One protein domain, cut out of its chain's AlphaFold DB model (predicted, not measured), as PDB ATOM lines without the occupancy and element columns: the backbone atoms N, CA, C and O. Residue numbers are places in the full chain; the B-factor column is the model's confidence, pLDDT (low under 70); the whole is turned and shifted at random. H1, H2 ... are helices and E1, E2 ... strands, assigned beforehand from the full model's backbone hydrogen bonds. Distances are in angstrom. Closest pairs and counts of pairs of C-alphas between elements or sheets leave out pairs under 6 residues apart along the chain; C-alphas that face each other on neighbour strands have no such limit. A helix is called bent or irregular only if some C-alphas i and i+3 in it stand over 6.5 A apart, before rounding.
ATOM      1  N   ILE A 206     496.687 465.990 875.902       80.69
ATOM      2  CA  ILE A 206     497.427 465.182 876.878       80.69
ATOM      3  C   ILE A 206     497.808 463.838 876.258       80.69
ATOM      4  O   ILE A 206     496.948 463.020 875.942       80.69
ATOM      5  N   CYS A 207     499.110 463.575 876.172       79.31
ATOM      6  CA  CYS A 207     499.637 462.246 875.872       79.31
ATOM      7  C   CYS A 207     499.915 461.519 877.197       79.31
ATOM      8  O   CYS A 207     501.010 461.640 877.749       79.31
ATOM      9  N   ALA A 208     498.916 460.796 877.717       72.31
ATOM     10  CA  ALA A 208     498.954 460.184 879.053       72.31
ATOM     11  C   ALA A 208     500.170 459.263 879.271       72.31
ATOM     12  O   ALA A 208     500.817 459.341 880.313       72.31
ATOM     13  N   ASP A 209     500.551 458.486 878.254       73.50
ATOM     14  CA  ASP A 209     501.675 457.538 878.320       73.50
ATOM     15  C   ASP A 209     503.055 458.218 878.378       73.50
ATOM     16  O   ASP A 209     504.067 457.580 878.664       73.50
ATOM     17  N   GLY A 210     503.121 459.523 878.095       76.31
ATOM     18  CA  GLY A 210     504.365 460.292 878.084       76.31
ATOM     19  C   GLY A 210     504.692 461.005 879.397       76.31
ATOM     20  O   GLY A 210     505.752 461.634 879.478       76.31
ATOM     21  N   ILE A 211     503.792 460.968 880.390       81.69
ATOM     22  CA  ILE A 211     503.950 461.661 881.677       81.69
ATOM     23  C   ILE A 211     504.313 460.639 882.750       81.69
ATOM     24  O   ILE A 211     503.539 459.731 883.043       81.69
ATOM     25  N   THR A 212     505.470 460.814 883.379       84.19
ATOM     26  CA  THR A 212     505.969 459.930 884.437       84.19
ATOM     27  C   THR A 212     506.208 460.687 885.735       84.19
ATOM     28  O   THR A 212     506.446 461.895 885.738       84.19
ATOM     29  N   ILE A 213     506.147 459.973 886.856       82.50
ATOM     30  CA  ILE A 213     506.506 460.491 888.178       82.50
ATOM     31  C   ILE A 213     508.000 460.252 888.389       82.50
ATOM     32  O   ILE A 213     508.456 459.113 888.316       82.50
ATOM     33  N   LYS A 214     508.773 461.293 888.705       83.06
ATOM     34  CA  LYS A 214     510.227 461.173 888.906       83.06
ATOM     35  C   LYS A 214     510.592 460.193 890.029       83.06
ATOM     36  O   LYS A 214     511.546 459.437 889.885       83.06
ATOM     37  N   GLN A 215     509.840 460.216 891.130       80.00
ATOM     38  CA  GLN A 215     510.092 459.414 892.330       80.00
ATOM     39  C   GLN A 215     509.925 457.905 892.086       80.00
ATOM     40  O   GLN A 215     510.708 457.117 892.604       80.00
ATOM     41  N   SER A 216     508.917 457.497 891.306       75.44
ATOM     42  CA  SER A 216     508.592 456.079 891.072       75.44
ATOM     43  C   SER A 216     508.927 455.584 889.662       75.44
ATOM     44  O   SER A 216     508.827 454.388 889.408       75.44
ATOM     45  N   GLN A 217     509.274 456.485 888.736       79.00
ATOM     46  CA  GLN A 217     509.389 456.248 887.287       79.00
ATOM     47  C   GLN A 217     508.141 455.633 886.626       79.00
ATOM     48  O   GLN A 217     508.183 455.242 885.461       79.00
ATOM     49  N   GLN A 218     507.012 455.577 887.334       80.50
ATOM     50  CA  GLN A 218     505.757 455.059 886.801       80.50
ATOM     51  C   GLN A 218     505.025 456.132 885.996       80.50
ATOM     52  O   GLN A 218     505.179 457.331 886.244       80.50
ATOM     53  N   VAL A 219     504.197 455.688 885.048       81.19
ATOM     54  CA  VAL A 219     503.264 456.562 884.330       81.19
ATOM     55  C   VAL A 219     502.319 457.210 885.341       81.19
ATOM     56  O   VAL A 219     501.803 456.552 886.247       81.19
ATOM     57  N   PHE A 220     502.123 458.518 885.212       82.81
ATOM     58  CA  PHE A 220     501.288 459.277 886.126       82.81
ATOM     59  C   PHE A 220     499.822 458.845 886.007       82.81
ATOM     60  O   PHE A 220     499.196 459.026 884.964       82.81
ATOM     61  N   ASN A 221     499.258 458.319 887.098       81.75
ATOM     62  CA  ASN A 221     497.842 457.981 887.169       81.75
ATOM     63  C   ASN A 221     497.076 459.016 888.016       81.75
ATOM     64  O   ASN A 221     497.223 459.032 889.240       81.75
ATOM     65  N   PRO A 222     496.201 459.841 887.411       78.12
ATOM     66  CA  PRO A 222     495.448 460.867 888.132       78.12
ATOM     67  C   PRO A 222     494.354 460.312 889.061       78.12
ATOM     68  O   PRO A 222     493.765 461.091 889.805       78.12
ATOM     69  N   GLN A 223     494.031 459.014 889.003       78.19
ATOM     70  CA  GLN A 223     493.002 458.395 889.852       78.19
ATOM     71  C   GLN A 223     493.534 457.949 891.220       78.19
ATOM     72  O   GLN A 223     492.749 457.798 892.151       78.19
ATOM     73  N   ASN A 224     494.848 457.744 891.353       80.88
ATOM     74  CA  ASN A 224     495.460 457.220 892.572       80.88
ATOM     75  C   ASN A 224     496.506 458.201 893.111       80.88
ATOM     76  O   ASN A 224     497.710 458.017 892.932       80.88
ATOM     77  N   LEU A 225     496.024 459.285 893.721       83.44
ATOM     78  CA  LEU A 225     496.867 460.319 894.314       83.44
ATOM     79  C   LEU A 225     497.052 460.062 895.819       83.44
ATOM     80  O   LEU A 225     496.062 459.826 896.516       83.44
ATOM     81  N   PRO A 226     498.285 460.146 896.347       85.69
ATOM     82  CA  PRO A 226     498.509 460.115 897.787       85.69
ATOM     83  C   PRO A 226     497.914 461.366 898.447       85.69
ATOM     84  O   PRO A 226     497.768 462.403 897.812       85.69
ATOM     85  N   LYS A 227     497.565 461.291 899.737       83.50
ATOM     86  CA  LYS A 227     496.972 462.436 900.458       83.50
ATOM     87  C   LYS A 227     497.979 463.548 900.766       83.50
ATOM     88  O   LYS A 227     497.595 464.703 900.890       83.50
ATOM     89  N   ILE A 228     499.241 463.173 900.941       89.00
ATOM     90  CA  ILE A 228     500.347 464.021 901.387       89.00
ATOM     91  C   ILE A 228     501.597 463.583 900.617       89.00
ATOM     92  O   ILE A 228     501.698 462.416 900.222       89.00
ATOM     93  N   GLY A 229     502.534 464.501 900.402       89.62
ATOM     94  CA  GLY A 229     503.836 464.219 899.804       89.62
ATOM     95  C   GLY A 229     504.107 465.038 898.550       89.62
ATOM     96  O   GLY A 229     503.265 465.803 898.082       89.62
ATOM     97  N   ARG A 230     505.309 464.877 897.996       90.69
ATOM     98  CA  ARG A 230     505.790 465.622 896.828       90.69
ATOM     99  C   ARG A 230     505.918 464.701 895.616       90.69
ATOM    100  O   ARG A 230     506.659 463.720 895.660       90.69
ATOM    101  N   LEU A 231     505.221 465.028 894.530       89.75
ATOM    102  CA  LEU A 231     505.268 464.315 893.252       89.75
ATOM    103  C   LEU A 231     505.759 465.251 892.150       89.75
ATOM    104  O   LEU A 231     505.160 466.293 891.895       89.75
ATOM    105  N   THR A 232     506.816 464.848 891.451       89.44
ATOM    106  CA  THR A 232     507.381 465.637 890.352       89.44
ATOM    107  C   THR A 232     507.029 464.972 889.027       89.44
ATOM    108  O   THR A 232     507.476 463.856 888.751       89.44
ATOM    109  N   LEU A 233     506.231 465.649 888.203       87.50
ATOM    110  CA  LEU A 233     505.830 465.192 886.878       87.50
ATOM    111  C   LEU A 233     506.913 465.520 885.847       87.50
ATOM    112  O   LEU A 233     507.291 466.677 885.646       87.50
ATOM    113  N   THR A 234     507.378 464.489 885.151       84.38
ATOM    114  CA  THR A 234     508.391 464.566 884.098       84.38
ATOM    115  C   THR A 234     507.857 464.028 882.777       84.38
ATOM    116  O   THR A 234     506.946 463.209 882.737       84.38
ATOM    117  N   GLY A 235     508.410 464.512 881.668       83.75
ATOM    118  CA  GLY A 235     508.007 464.110 880.322       83.75
ATOM    119  C   GLY A 235     508.582 465.058 879.275       83.75
ATOM    120  O   GLY A 235     509.008 466.170 879.610       83.75
ATOM    121  N   LYS A 236     508.581 464.645 878.004       82.50
ATOM    122  CA  LYS A 236     509.085 465.476 876.896       82.50
ATOM    123  C   LYS A 236     508.295 466.792 876.774       82.50
ATOM    124  O   LYS A 236     507.163 466.921 877.255       82.50
ATOM    125  N   ASN A 237     508.899 467.798 876.147       80.94
ATOM    126  CA  ASN A 237     508.200 469.044 875.828       80.94
ATOM    127  C   ASN A 237     507.046 468.753 874.855       80.94
ATOM    128  O   ASN A 237     507.197 467.946 873.944       80.94
ATOM    129  N   GLY A 238     505.879 469.362 875.088       79.19
ATOM    130  CA  GLY A 238     504.678 469.152 874.266       79.19
ATOM    131  C   GLY A 238     503.797 467.947 874.631       79.19
ATOM    132  O   GLY A 238     502.735 467.799 874.049       79.19
ATOM    133  N   VAL A 239     504.167 467.126 875.622       83.94
ATOM    134  CA  VAL A 239     503.375 465.946 876.059       83.94
ATOM    135  C   VAL A 239     502.089 466.309 876.831       83.94
ATOM    136  O   VAL A 239     501.216 465.466 877.017       83.94
ATOM    137  N   GLY A 240     501.946 467.565 877.270       82.81
ATOM    138  CA  GLY A 240     500.736 468.050 877.951       82.81
ATOM    139  C   GLY A 240     500.801 468.070 879.482       82.81
ATOM    140  O   GLY A 240     499.761 468.022 880.126       82.81
ATOM    141  N   LYS A 241     501.997 468.179 880.084       87.38
ATOM    142  CA  LYS A 241     502.201 468.240 881.550       87.38
ATOM    143  C   LYS A 241     501.343 469.321 882.234       87.38
ATOM    144  O   LYS A 241     500.571 469.016 883.138       87.38
ATOM    145  N   SER A 242     501.400 470.560 881.746       87.00
ATOM    146  CA  SER A 242     500.597 471.679 882.263       87.00
ATOM    147  C   SER A 242     499.094 471.479 882.018       87.00
ATOM    148  O   SER A 242     498.276 471.730 882.901       87.00
ATOM    149  N   SER A 243     498.711 470.929 880.854       86.44
ATOM    150  CA  SER A 243     497.317 470.553 880.556       86.44
ATOM    151  C   SER A 243     496.786 469.505 881.541       86.44
ATOM    152  O   SER A 243     495.634 469.586 881.966       86.44
ATOM    153  N   GLN A 244     497.630 468.552 881.948       87.25
ATOM    154  CA  GLN A 244     497.301 467.531 882.938       87.25
ATOM    155  C   GLN A 244     497.113 468.129 884.340       87.25
ATOM    156  O   GLN A 244     496.166 467.739 885.027       87.25
ATOM    157  N   LEU A 245     497.945 469.095 884.755       89.12
ATOM    158  CA  LEU A 245     497.742 469.832 886.013       89.12
ATOM    159  C   LEU A 245     496.408 470.590 886.009       89.12
ATOM    160  O   LEU A 245     495.649 470.508 886.972       89.12
ATOM    161  N   LEU A 246     496.074 471.267 884.908       88.62
ATOM    162  CA  LEU A 246     494.801 471.977 884.763       88.62
ATOM    163  C   LEU A 246     493.595 471.025 884.783       88.62
ATOM    164  O   LEU A 246     492.581 471.323 885.420       88.62
ATOM    165  N   LEU A 247     493.699 469.857 884.142       87.88
ATOM    166  CA  LEU A 247     492.661 468.824 884.199       87.88
ATOM    167  C   LEU A 247     492.472 468.301 885.634       87.88
ATOM    168  O   LEU A 247     491.342 468.087 886.075       87.88
ATOM    169  N   LEU A 248     493.567 468.134 886.381       88.12
ATOM    170  CA  LEU A 248     493.533 467.740 887.789       88.12
ATOM    171  C   LEU A 248     492.881 468.823 888.658       88.12
ATOM    172  O   LEU A 248     492.003 468.518 889.464       88.12
ATOM    173  N   LYS A 249     493.245 470.094 888.441       90.94
ATOM    174  CA  LYS A 249     492.646 471.253 889.116       90.94
ATOM    175  C   LYS A 249     491.134 471.309 888.911       90.94
ATOM    176  O   LYS A 249     490.412 471.619 889.857       90.94
ATOM    177  N   ARG A 250     490.652 470.997 887.700       87.81
ATOM    178  CA  ARG A 250     489.212 470.906 887.404       87.81
ATOM    179  C   ARG A 250     488.540 469.798 888.211       87.81
ATOM    180  O   ARG A 250     487.514 470.052 888.827       87.81
ATOM    181  N   LYS A 251     489.133 468.600 888.251       87.88
ATOM    182  CA  LYS A 251     488.582 467.455 889.002       87.88
ATOM    183  C   LYS A 251     488.547 467.693 890.513       87.88
ATOM    184  O   LYS A 251     487.593 467.291 891.165       87.88
ATOM    185  N   LEU A 252     489.581 468.329 891.062       86.94
ATOM    186  CA  LEU A 252     489.719 468.574 892.502       86.94
ATOM    187  C   LEU A 252     488.959 469.824 892.981       86.94
ATOM    188  O   LEU A 252     488.706 469.980 894.177       86.94
ATOM    189  N   GLY A 253     488.587 470.726 892.072       88.75
ATOM    190  CA  GLY A 253     487.796 471.908 892.400       88.75
ATOM    191  C   GLY A 253     488.488 472.799 893.435       88.75
ATOM    192  O   GLY A 253     489.670 473.121 893.297       88.75
ATOM    193  N   SER A 254     487.762 473.213 894.474       88.50
ATOM    194  CA  SER A 254     488.263 474.091 895.544       88.50
ATOM    195  C   SER A 254     489.312 473.447 896.456       88.50
ATOM    196  O   SER A 254     490.012 474.167 897.156       88.50
ATOM    197  N   THR A 255     489.473 472.120 896.424       89.19
ATOM    198  CA  THR A 255     490.449 471.412 897.278       89.19
ATOM    199  C   THR A 255     491.891 471.517 896.774       89.19
ATOM    200  O   THR A 255     492.824 471.150 897.491       89.19
ATOM    201  N   ALA A 256     492.076 472.031 895.553       91.44
ATOM    202  CA  ALA A 256     493.375 472.227 894.930       91.44
ATOM    203  C   ALA A 256     493.627 473.691 894.558       91.44
ATOM    204  O   ALA A 256     492.738 474.364 894.026       91.44
ATOM    205  N   PHE A 257     494.867 474.146 894.733       92.25
ATOM    206  CA  PHE A 257     495.363 475.422 894.217       92.25
ATOM    207  C   PHE A 257     496.333 475.178 893.057       92.25
ATOM    208  O   PHE A 257     497.176 474.290 893.145       92.25
ATOM    209  N   TYR A 258     496.215 475.945 891.970       92.12
ATOM    210  CA  TYR A 258     497.120 475.864 890.817       92.12
ATOM    211  C   TYR A 258     497.894 477.168 890.673       92.12
ATOM    212  O   TYR A 258     497.282 478.226 890.528       92.12
ATOM    213  N   LEU A 259     499.223 477.066 890.704       90.94
ATOM    214  CA  LEU A 259     500.157 478.159 890.484       90.94
ATOM    215  C   LEU A 259     500.788 478.009 889.087       90.94
ATOM    216  O   LEU A 259     501.604 477.105 888.889       90.94
ATOM    217  N   PRO A 260     500.411 478.856 888.110       88.25
ATOM    218  CA  PRO A 260     500.978 478.822 886.766       88.25
ATOM    219  C   PRO A 260     502.393 479.420 886.713       88.25
ATOM    220  O   PRO A 260     502.703 480.353 887.456       88.25
ATOM    221  N   ALA A 261     503.190 478.987 885.732       83.00
ATOM    222  CA  ALA A 261     504.564 479.456 885.494       83.00
ATOM    223  C   ALA A 261     504.690 480.981 885.322       83.00
ATOM    224  O   ALA A 261     505.663 481.605 885.747       83.00
ATOM    225  N   LYS A 262     503.694 481.600 884.679       79.94
ATOM    226  CA  LYS A 262     503.533 483.053 884.570       79.94
ATOM    227  C   LYS A 262     502.079 483.395 884.826       79.94
ATOM    228  O   LYS A 262     501.198 482.814 884.193       79.94
ATOM    229  N   HIS A 263     501.828 484.329 885.732       80.94
ATOM    230  CA  HIS A 263     500.473 484.652 886.137       80.94
ATOM    231  C   HIS A 263     500.346 486.084 886.665       80.94
ATOM    232  O   HIS A 263     501.322 486.702 887.077       80.94
ATOM    233  N   GLU A 264     499.114 486.589 886.650       76.75
ATOM    234  CA  GLU A 264     498.707 487.860 887.268       76.75
ATOM    235  C   GLU A 264     497.610 487.613 888.320       76.75
ATOM    236  O   GLU A 264     496.678 488.402 888.473       76.75
ATOM    237  N   LEU A 265     497.677 486.466 889.008       83.50
ATOM    238  CA  LEU A 265     496.765 486.150 890.108       83.50
ATOM    239  C   LEU A 265     496.890 487.207 891.211       83.50
ATOM    240  O   LEU A 265     497.956 487.771 891.458       83.50
ATOM    241  N   CYS A 266     495.770 487.483 891.871       80.94
ATOM    242  CA  CYS A 266     495.716 488.462 892.943       80.94
ATOM    243  C   CYS A 266     496.133 487.820 894.271       80.94
ATOM    244  O   CYS A 266     495.479 486.888 894.732       80.94
ATOM    245  N   PHE A 267     497.161 488.385 894.896       83.56
ATOM    246  CA  PHE A 267     497.628 488.056 896.243       83.56
ATOM    247  C   PHE A 267     497.569 489.312 897.117       83.56
ATOM    248  O   PHE A 267     497.701 490.432 896.605       83.56
ATOM    249  N   ASN A 268     497.346 489.155 898.422       77.69
ATOM    250  CA  ASN A 268     497.193 490.298 899.329       77.69
ATOM    251  C   ASN A 268     498.517 491.055 899.524       77.69
ATOM    252  O   ASN A 268     498.521 492.272 899.722       77.69
ATOM    253  N   GLY A 269     499.650 490.356 899.427       66.06
ATOM    254  CA  GLY A 269     500.982 490.950 899.502       66.06
ATOM    255  C   GLY A 269     501.537 491.337 898.133       66.06
ATOM    256  O   GLY A 269     502.291 490.572 897.538       66.06
ATOM    257  N   ARG A 270     501.259 492.549 897.628       58.06
ATOM    258  CA  ARG A 270     502.037 493.091 896.492       58.06
ATOM    259  C   ARG A 270     503.449 493.443 896.956       58.06
ATOM    260  O   ARG A 270     503.712 494.568 897.376       58.06
ATOM    261  N   ILE A 271     504.370 492.490 896.852       63.72
ATOM    262  CA  ILE A 271     505.784 492.742 897.128       63.72
ATOM    263  C   ILE A 271     506.439 493.381 895.896       63.72
ATOM    264  O   ILE A 271     506.429 492.828 894.792       63.72
ATOM    265  N   GLN A 272     507.022 494.568 896.080       62.03
ATOM    266  CA  GLN A 272     508.003 495.101 895.137       62.03
ATOM    267  C   GLN A 272     509.297 494.305 895.310       62.03
ATOM    268  O   GLN A 272     509.898 494.313 896.379       62.03
ATOM    269  N   GLY A 273     509.705 493.583 894.273       66.62
ATOM    270  CA  GLY A 273     510.862 492.702 894.332       66.62
ATOM    271  C   GLY A 273     511.119 492.014 893.001       66.62
ATOM    272  O   GLY A 273     510.337 492.159 892.050       66.62
ATOM    273  N   SER A 274     512.221 491.271 892.931       73.12
ATOM    274  CA  SER A 274     512.526 490.423 891.775       73.12
ATOM    275  C   SER A 274     511.462 489.331 891.601       73.12
ATOM    276  O   SER A 274     510.718 489.016 892.532       73.12
ATOM    277  N   THR A 275     511.393 488.719 890.416       75.25
ATOM    278  CA  THR A 275     510.460 487.616 890.120       75.25
ATOM    279  C   THR A 275     510.512 486.509 891.180       75.25
ATOM    280  O   THR A 275     509.469 486.022 891.599       75.25
ATOM    281  N   GLY A 276     511.706 486.172 891.683       76.50
ATOM    282  CA  GLY A 276     511.864 485.163 892.734       76.50
ATOM    283  C   GLY A 276     511.367 485.598 894.110       76.50
ATOM    284  O   GLY A 276     510.734 484.809 894.802       76.50
ATOM    285  N   GLN A 277     511.578 486.859 894.499       78.50
ATOM    286  CA  GLN A 277     511.051 487.379 895.769       78.50
ATOM    287  C   GLN A 277     509.522 487.416 895.780       78.50
ATOM    288  O   GLN A 277     508.914 487.115 896.805       78.50
ATOM    289  N   LYS A 278     508.908 487.757 894.640       82.81
ATOM    290  CA  LYS A 278     507.450 487.704 894.480       82.81
ATOM    291  C   LYS A 278     506.934 486.278 894.636       82.81
ATOM    292  O   LYS A 278     506.065 486.051 895.464       82.81
ATOM    293  N   LEU A 279     507.549 485.325 893.937       83.56
ATOM    294  CA  LEU A 279     507.125 483.926 893.960       83.56
ATOM    295  C   LEU A 279     507.259 483.285 895.355       83.56
ATOM    296  O   LEU A 279     506.400 482.502 895.752       83.56
ATOM    297  N   ILE A 280     508.286 483.653 896.134       83.50
ATOM    298  CA  ILE A 280     508.420 483.235 897.543       83.50
ATOM    299  C   ILE A 280     507.240 483.742 898.376       83.50
ATOM    300  O   ILE A 280     506.623 482.968 899.101       83.50
ATOM    301  N   ALA A 281     506.903 485.024 898.255       84.25
ATOM    302  CA  ALA A 281     505.813 485.616 899.020       84.25
ATOM    303  C   ALA A 281     504.437 485.067 898.626       84.25
ATOM    304  O   ALA A 281     503.588 484.847 899.489       84.25
ATOM    305  N   GLU A 282     504.235 484.811 897.334       87.62
ATOM    306  CA  GLU A 282     503.041 484.147 896.814       87.62
ATOM    307  C   GLU A 282     502.917 482.734 897.399       87.62
ATOM    308  O   GLU A 282     501.848 482.364 897.885       87.62
ATOM    309  N   LEU A 283     504.009 481.961 897.447       86.38
ATOM    310  CA  LEU A 283     504.008 480.632 898.066       86.38
ATOM    311  C   LEU A 283     503.804 480.663 899.583       86.38
ATOM    312  O   LEU A 283     503.095 479.800 900.095       86.38
ATOM    313  N   ASP A 284     504.340 481.654 900.295       86.88
ATOM    314  CA  ASP A 284     504.064 481.861 901.725       86.88
ATOM    315  C   ASP A 284     502.585 482.199 901.992       86.88
ATOM    316  O   ASP A 284     502.031 481.833 903.034       86.88
ATOM    317  N   GLU A 285     501.919 482.903 901.072       88.81
ATOM    318  CA  GLU A 285     500.478 483.153 901.153       88.81
ATOM    319  C   GLU A 285     499.683 481.872 900.853       88.81
ATOM    320  O   GLU A 285     498.786 481.509 901.618       88.81
ATOM    321  N   ILE A 286     500.072 481.125 899.814       88.50
ATOM    322  CA  ILE A 286     499.463 479.837 899.442       88.50
ATOM    323  C   ILE A 286     499.633 478.788 900.550       88.50
ATOM    324  O   ILE A 286     498.727 477.990 900.801       88.50
ATOM    325  N   ALA A 287     500.764 478.805 901.257       86.00
ATOM    326  CA  ALA A 287     501.046 477.923 902.384       86.00
ATOM    327  C   ALA A 287     499.961 477.999 903.469       86.00
ATOM    328  O   ALA A 287     499.581 476.966 904.029       86.00
ATOM    329  N   LYS A 288     499.430 479.206 903.707       87.31
ATOM    330  CA  LYS A 288     498.398 479.502 904.712       87.31
ATOM    331  C   LYS A 288     496.984 479.131 904.264       87.31
ATOM    332  O   LYS A 288     496.085 479.103 905.099       87.31
ATOM    333  N   LEU A 289     496.769 478.861 902.974       86.75
ATOM    334  CA  LEU A 289     495.460 478.453 902.463       86.75
ATOM    335  C   LEU A 289     495.113 477.038 902.931       86.75
ATOM    336  O   LEU A 289     495.965 476.149 902.917       86.75
ATOM    337  N   ASP A 290     493.849 476.802 903.272       87.31
ATOM    338  CA  ASP A 290     493.344 475.471 903.618       87.31
ATOM    339  C   ASP A 290     493.007 474.665 902.349       87.31
ATOM    340  O   ASP A 290     491.853 474.476 901.971       87.31
ATOM    341  N   VAL A 291     494.051 474.270 901.616       90.31
ATOM    342  CA  VAL A 291     493.962 473.440 900.405       90.31
ATOM    343  C   VAL A 291     494.732 472.142 900.600       90.31
ATOM    344  O   VAL A 291     495.857 472.148 901.101       90.31
ATOM    345  N   ALA A 292     494.137 471.027 900.178       88.06
ATOM    346  CA  ALA A 292     494.726 469.696 900.318       88.06
ATOM    347  C   ALA A 292     495.807 469.424 899.261       88.06
ATOM    348  O   ALA A 292     496.755 468.681 899.521       88.06
ATOM    349  N   VAL A 293     495.662 470.022 898.071       91.44
ATOM    350  CA  VAL A 293     496.548 469.782 896.928       91.44
ATOM    351  C   VAL A 293     497.102 471.091 896.364       91.44
ATOM    352  O   VAL A 293     496.360 472.029 896.072       91.44
ATOM    353  N   LEU A 294     498.412 471.143 896.156       92.44
ATOM    354  CA  LEU A 294     499.120 472.238 895.501       92.44
ATOM    355  C   LEU A 294     499.657 471.761 894.154       92.44
ATOM    356  O   LEU A 294     500.329 470.737 894.076       92.44
ATOM    357  N   LEU A 295     499.345 472.498 893.092       93.06
ATOM    358  CA  LEU A 295     499.751 472.204 891.720       93.06
ATOM    359  C   LEU A 295     500.674 473.323 891.242       93.06
ATOM    360  O   LEU A 295     500.217 474.450 891.062       93.06
ATOM    361  N   LEU A 296     501.956 473.024 891.059       92.19
ATOM    362  CA  LEU A 296     502.989 474.005 890.723       92.19
ATOM    363  C   LEU A 296     503.513 473.750 889.308       92.19
ATOM    364  O   LEU A 296     504.016 472.666 889.013       92.19
ATOM    365  N   ASP A 297     503.414 474.740 888.430       89.56
ATOM    366  CA  ASP A 297     503.831 474.613 887.031       89.56
ATOM    367  C   ASP A 297     505.087 475.445 886.764       89.56
ATOM    368  O   ASP A 297     505.053 476.662 886.919       89.56
ATOM    369  N   GLU A 298     506.189 474.789 886.389       86.19
ATOM    370  CA  GLU A 298     507.471 475.402 885.991       86.19
ATOM    371  C   GLU A 298     507.942 476.542 886.913       86.19
ATOM    372  O   GLU A 298     508.490 477.554 886.470       86.19
ATOM    373  N   TRP A 299     507.741 476.372 888.223       84.44
ATOM    374  CA  TRP A 299     508.060 477.392 889.222       84.44
ATOM    375  C   TRP A 299     509.559 477.743 889.256       84.44
ATOM    376  O   TRP A 299     509.928 478.833 889.688       84.44
ATOM    377  N   ASP A 300     510.424 476.848 888.762       83.12
ATOM    378  CA  ASP A 300     511.878 476.998 888.734       83.12
ATOM    379  C   ASP A 300     512.447 477.652 887.463       83.12
ATOM    380  O   ASP A 300     513.645 477.940 887.407       83.12
ATOM    381  N   ALA A 301     511.619 477.962 886.458       75.06
ATOM    382  CA  ALA A 301     512.083 478.345 885.119       75.06
ATOM    383  C   ALA A 301     512.887 479.664 885.032       75.06
ATOM    384  O   ALA A 301     513.565 479.886 884.030       75.06
ATOM    385  N   ASN A 302     512.838 480.544 886.044       72.06
ATOM    386  CA  ASN A 302     513.534 481.846 886.045       72.06
ATOM    387  C   ASN A 302     514.138 482.229 887.412       72.06
ATOM    388  O   ASN A 302     514.233 483.415 887.738       72.06
ATOM    389  N   LEU A 303     514.514 481.241 888.228       79.25
ATOM    390  CA  LEU A 303     515.072 481.466 889.564       79.25
ATOM    391  C   LEU A 303     516.587 481.240 889.597       79.25
ATOM    392  O   LEU A 303     517.117 480.329 888.959       79.25
ATOM    393  N   ASP A 304     517.292 482.073 890.360       81.62
ATOM    394  CA  ASP A 304     518.683 481.838 890.730       81.62
ATOM    395  C   ASP A 304     518.780 480.730 891.783       81.62
ATOM    396  O   ASP A 304     517.847 480.470 892.540       81.62
ATOM    397  N   ARG A 305     519.953 480.096 891.861       83.19
ATOM    398  CA  ARG A 305     520.182 478.915 892.700       83.19
ATOM    399  C   ARG A 305     519.767 479.110 894.164       83.19
ATOM    400  O   ARG A 305     519.167 478.208 894.734       83.19
ATOM    401  N   ILE A 306     520.036 480.283 894.744       83.94
ATOM    402  CA  ILE A 306     519.713 480.581 896.147       83.94
ATOM    403  C   ILE A 306     518.195 480.606 896.358       83.94
ATOM    404  O   ILE A 306     517.691 480.023 897.317       83.94
ATOM    405  N   ASN A 307     517.453 481.270 895.467       82.50
ATOM    406  CA  ASN A 307     515.996 481.310 895.562       82.50
ATOM    407  C   ASN A 307     515.369 479.952 895.240       82.50
ATOM    408  O   ASN A 307     514.423 479.564 895.921       82.50
ATOM    409  N   THR A 308     515.924 479.198 894.286       85.12
ATOM    410  CA  THR A 308     515.486 477.825 894.004       85.12
ATOM    411  C   THR A 308     515.638 476.933 895.232       85.12
ATOM    412  O   THR A 308     514.682 476.261 895.588       85.12
ATOM    413  N   GLU A 309     516.789 476.960 895.915       85.88
ATOM    414  CA  GLU A 309     517.034 476.161 897.130       85.88
ATOM    415  C   GLU A 309     516.083 476.544 898.278       85.88
ATOM    416  O   GLU A 309     515.551 475.674 898.969       85.88
ATOM    417  N   ARG A 310     515.807 477.843 898.460       85.44
ATOM    418  CA  ARG A 310     514.834 478.317 899.463       85.44
ATOM    419  C   ARG A 310     513.415 477.838 899.178       85.44
ATOM    420  O   ARG A 310     512.713 477.428 900.099       85.44
ATOM    421  N   LEU A 311     513.000 477.911 897.918       86.12
ATOM    422  CA  LEU A 311     511.681 477.468 897.480       86.12
ATOM    423  C   LEU A 311     511.532 475.954 897.566       86.12
ATOM    424  O   LEU A 311     510.491 475.482 898.012       86.12
ATOM    425  N   ASP A 312     512.583 475.207 897.232       88.44
ATOM    426  CA  ASP A 312     512.622 473.752 897.387       88.44
ATOM    427  C   ASP A 312     512.366 473.360 898.850       88.44
ATOM    428  O   ASP A 312     511.457 472.581 899.132       88.44
ATOM    429  N   ALA A 313     513.070 474.001 899.792       88.19
ATOM    430  CA  ALA A 313     512.900 473.756 901.224       88.19
ATOM    431  C   ALA A 313     511.500 474.136 901.746       88.19
ATOM    432  O   ALA A 313     510.985 473.514 902.676       88.19
ATOM    433  N   LEU A 314     510.878 475.170 901.175       87.19
ATOM    434  CA  LEU A 314     509.517 475.582 901.521       87.19
ATOM    435  C   LEU A 314     508.491 474.568 900.998       87.19
ATOM    436  O   LEU A 314     507.591 474.164 901.734       87.19
ATOM    437  N   ILE A 315     508.656 474.113 899.757       89.81
ATOM    438  CA  ILE A 315     507.811 473.086 899.143       89.81
ATOM    439  C   ILE A 315     507.917 471.764 899.906       89.81
ATOM    440  O   ILE A 315     506.893 471.122 900.138       89.81
ATOM    441  N   ASP A 316     509.116 471.381 900.343       90.00
ATOM    442  CA  ASP A 316     509.310 470.164 901.132       90.00
ATOM    443  C   ASP A 316     508.523 470.226 902.446       90.00
ATOM    444  O   ASP A 316     507.755 469.308 902.730       90.00
ATOM    445  N   LYS A 317     508.586 471.350 903.172       89.31
ATOM    446  CA  LYS A 317     507.765 471.567 904.379       89.31
ATOM    447  C   LYS A 317     506.266 471.502 904.090       89.31
ATOM    448  O   LYS A 317     505.506 470.935 904.869       89.31
ATOM    449  N   LEU A 318     505.815 472.069 902.972       88.75
ATOM    450  CA  LEU A 318     504.405 471.980 902.575       88.75
ATOM    451  C   LEU A 318     503.989 470.543 902.266       88.75
ATOM    452  O   LEU A 318     502.866 470.145 902.581       88.75
ATOM    453  N   SER A 319     504.895 469.764 901.683       89.94
ATOM    454  CA  SER A 319     504.645 468.378 901.303       89.94
ATOM    455  C   SER A 319     504.492 467.426 902.493       89.94
ATOM    456  O   SER A 319     503.967 466.334 902.309       89.94
ATOM    457  N   GLU A 320     504.884 467.833 903.707       89.25
ATOM    458  CA  GLU A 320     504.651 467.074 904.949       89.25
ATOM    459  C   GLU A 320     503.183 467.109 905.401       89.25
ATOM    460  O   GLU A 320     502.731 466.239 906.147       89.25
ATOM    461  N   HIS A 321     502.425 468.109 904.949       88.94
ATOM    462  CA  HIS A 321     501.040 468.334 905.372       88.94
ATOM    463  C   HIS A 321     500.039 468.313 904.215       88.94
ATOM    464  O   HIS A 321     498.845 468.119 904.439       88.94
ATOM    465  N   LYS A 322     500.507 468.516 902.980       91.56
ATOM    466  CA  LYS A 322     499.692 468.632 901.766       91.56
ATOM    467  C   LYS A 322     500.290 467.792 900.643       91.56
ATOM    468  O   LYS A 322     501.475 467.457 900.659       91.56
ATOM    469  N   LEU A 323     499.483 467.461 899.641       91.38
ATOM    470  CA  LEU A 323     499.990 466.885 898.400       91.38
ATOM    471  C   LEU A 323     500.507 468.006 897.495       91.38
ATOM    472  O   LEU A 323     499.738 468.881 897.108       91.38
ATOM    473  N   VAL A 324     501.775 467.959 897.101       92.00
ATOM    474  CA  VAL A 324     502.353 468.876 896.114       92.00
ATOM    475  C   VAL A 324     502.639 468.113 894.825       92.00
ATOM    476  O   VAL A 324     503.480 467.217 894.813       92.00
ATOM    477  N   LEU A 325     501.963 468.473 893.732       91.31
ATOM    478  CA  LEU A 325     502.339 468.052 892.382       91.31
ATOM    479  C   LEU A 325     503.044 469.199 891.673       91.31
ATOM    480  O   LEU A 325     502.473 470.274 891.513       91.31
ATOM    481  N   GLU A 326     504.255 468.954 891.195       91.81
ATOM    482  CA  GLU A 326     505.041 469.957 890.483       91.81
ATOM    483  C   GLU A 326     505.478 469.478 889.097       91.81
ATOM    484  O   GLU A 326     505.758 468.299 888.881       91.81
ATOM    485  N   VAL A 327     505.584 470.414 888.161       88.81
ATOM    486  CA  VAL A 327     506.250 470.231 886.867       88.81
ATOM    487  C   VAL A 327     507.514 471.079 886.883       88.81
ATOM    488  O   VAL A 327     507.444 472.278 887.138       88.81
ATOM    489  N   ARG A 328     508.670 470.464 886.610       84.00
ATOM    490  CA  ARG A 328     509.976 471.145 886.590       84.00
ATOM    491  C   ARG A 328     510.652 471.018 885.235       84.00
ATOM    492  O   ARG A 328     510.499 470.007 884.540       84.00
TER     493      ARG A 328
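What this domain is: This is residues 206 to 328 of the 331 residues of an uncharacterized protein of Moraxella cuniculi DSM 21768 (UniProt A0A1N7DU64). A small parallel sheet of four strands makes the core, with H1 covering one face, while H2 and H3 lie side by side away from H1 and graze the sheet with their later residues. A loop, residues 260 to 274, reaches out before H2. The 123 printed residues hold three named helices and four named strands, E1 H1 E2 H2 E3 H3 E4, with sheet order E1 E4 E3 E2. The class is mixed, helices and strands; the whole is compact, radius of gyration of the C-alphas 14.1 A, spanning 42 by 28 by 25 A.

Where its parts are: After residues 206 to 228, with no named element, E1 is residues 229 to 234, from C-alpha 229 at (503.836, 464.219, 899.804). H1 is 241 to 255, 19.9 A long and irregular: C-alphas 251 and 254 are 9.3 A apart. E2 is 256 to 259, H2 275 to 287, 18.2 A, E3 293 to 297, H3 305 to 319, 20.7 A, and E4 323 to 327, ending at (506.250, 470.231, 886.867).

How they stand to each other: Within hydrogen-bond range are N 231 and O 324, 2.8 A, for E1 and E4; N 294 and O 323, 2.8 A, for E4 and E3; N 257 and O 293, 2.9 A, for E3 and E2. H1 is on the sheet at a height of 7.8 A. H2 and H3 touch at a shallow tilt of 10 degrees, the same way; their closest C-alphas, Gly 276 and Asn 307, are 6.3 A apart. H1 is apart from both. Every O i to N i+4 pair is within range in H2 and H3, and 9 of 11 in H1. E2, H2, E3 and E3, H3, E4 are strand-helix-strand units, parallel neighbour strands joined through a helix, with right-handed crossovers.

The domain as a whole: The C-alphas farthest apart, Asp 209 and Gln 272, are 41.6 A apart. The printed part has no cut. The link E2 to H2 is long, 15 residues, and residues 269 to 273 have pLDDT under 70.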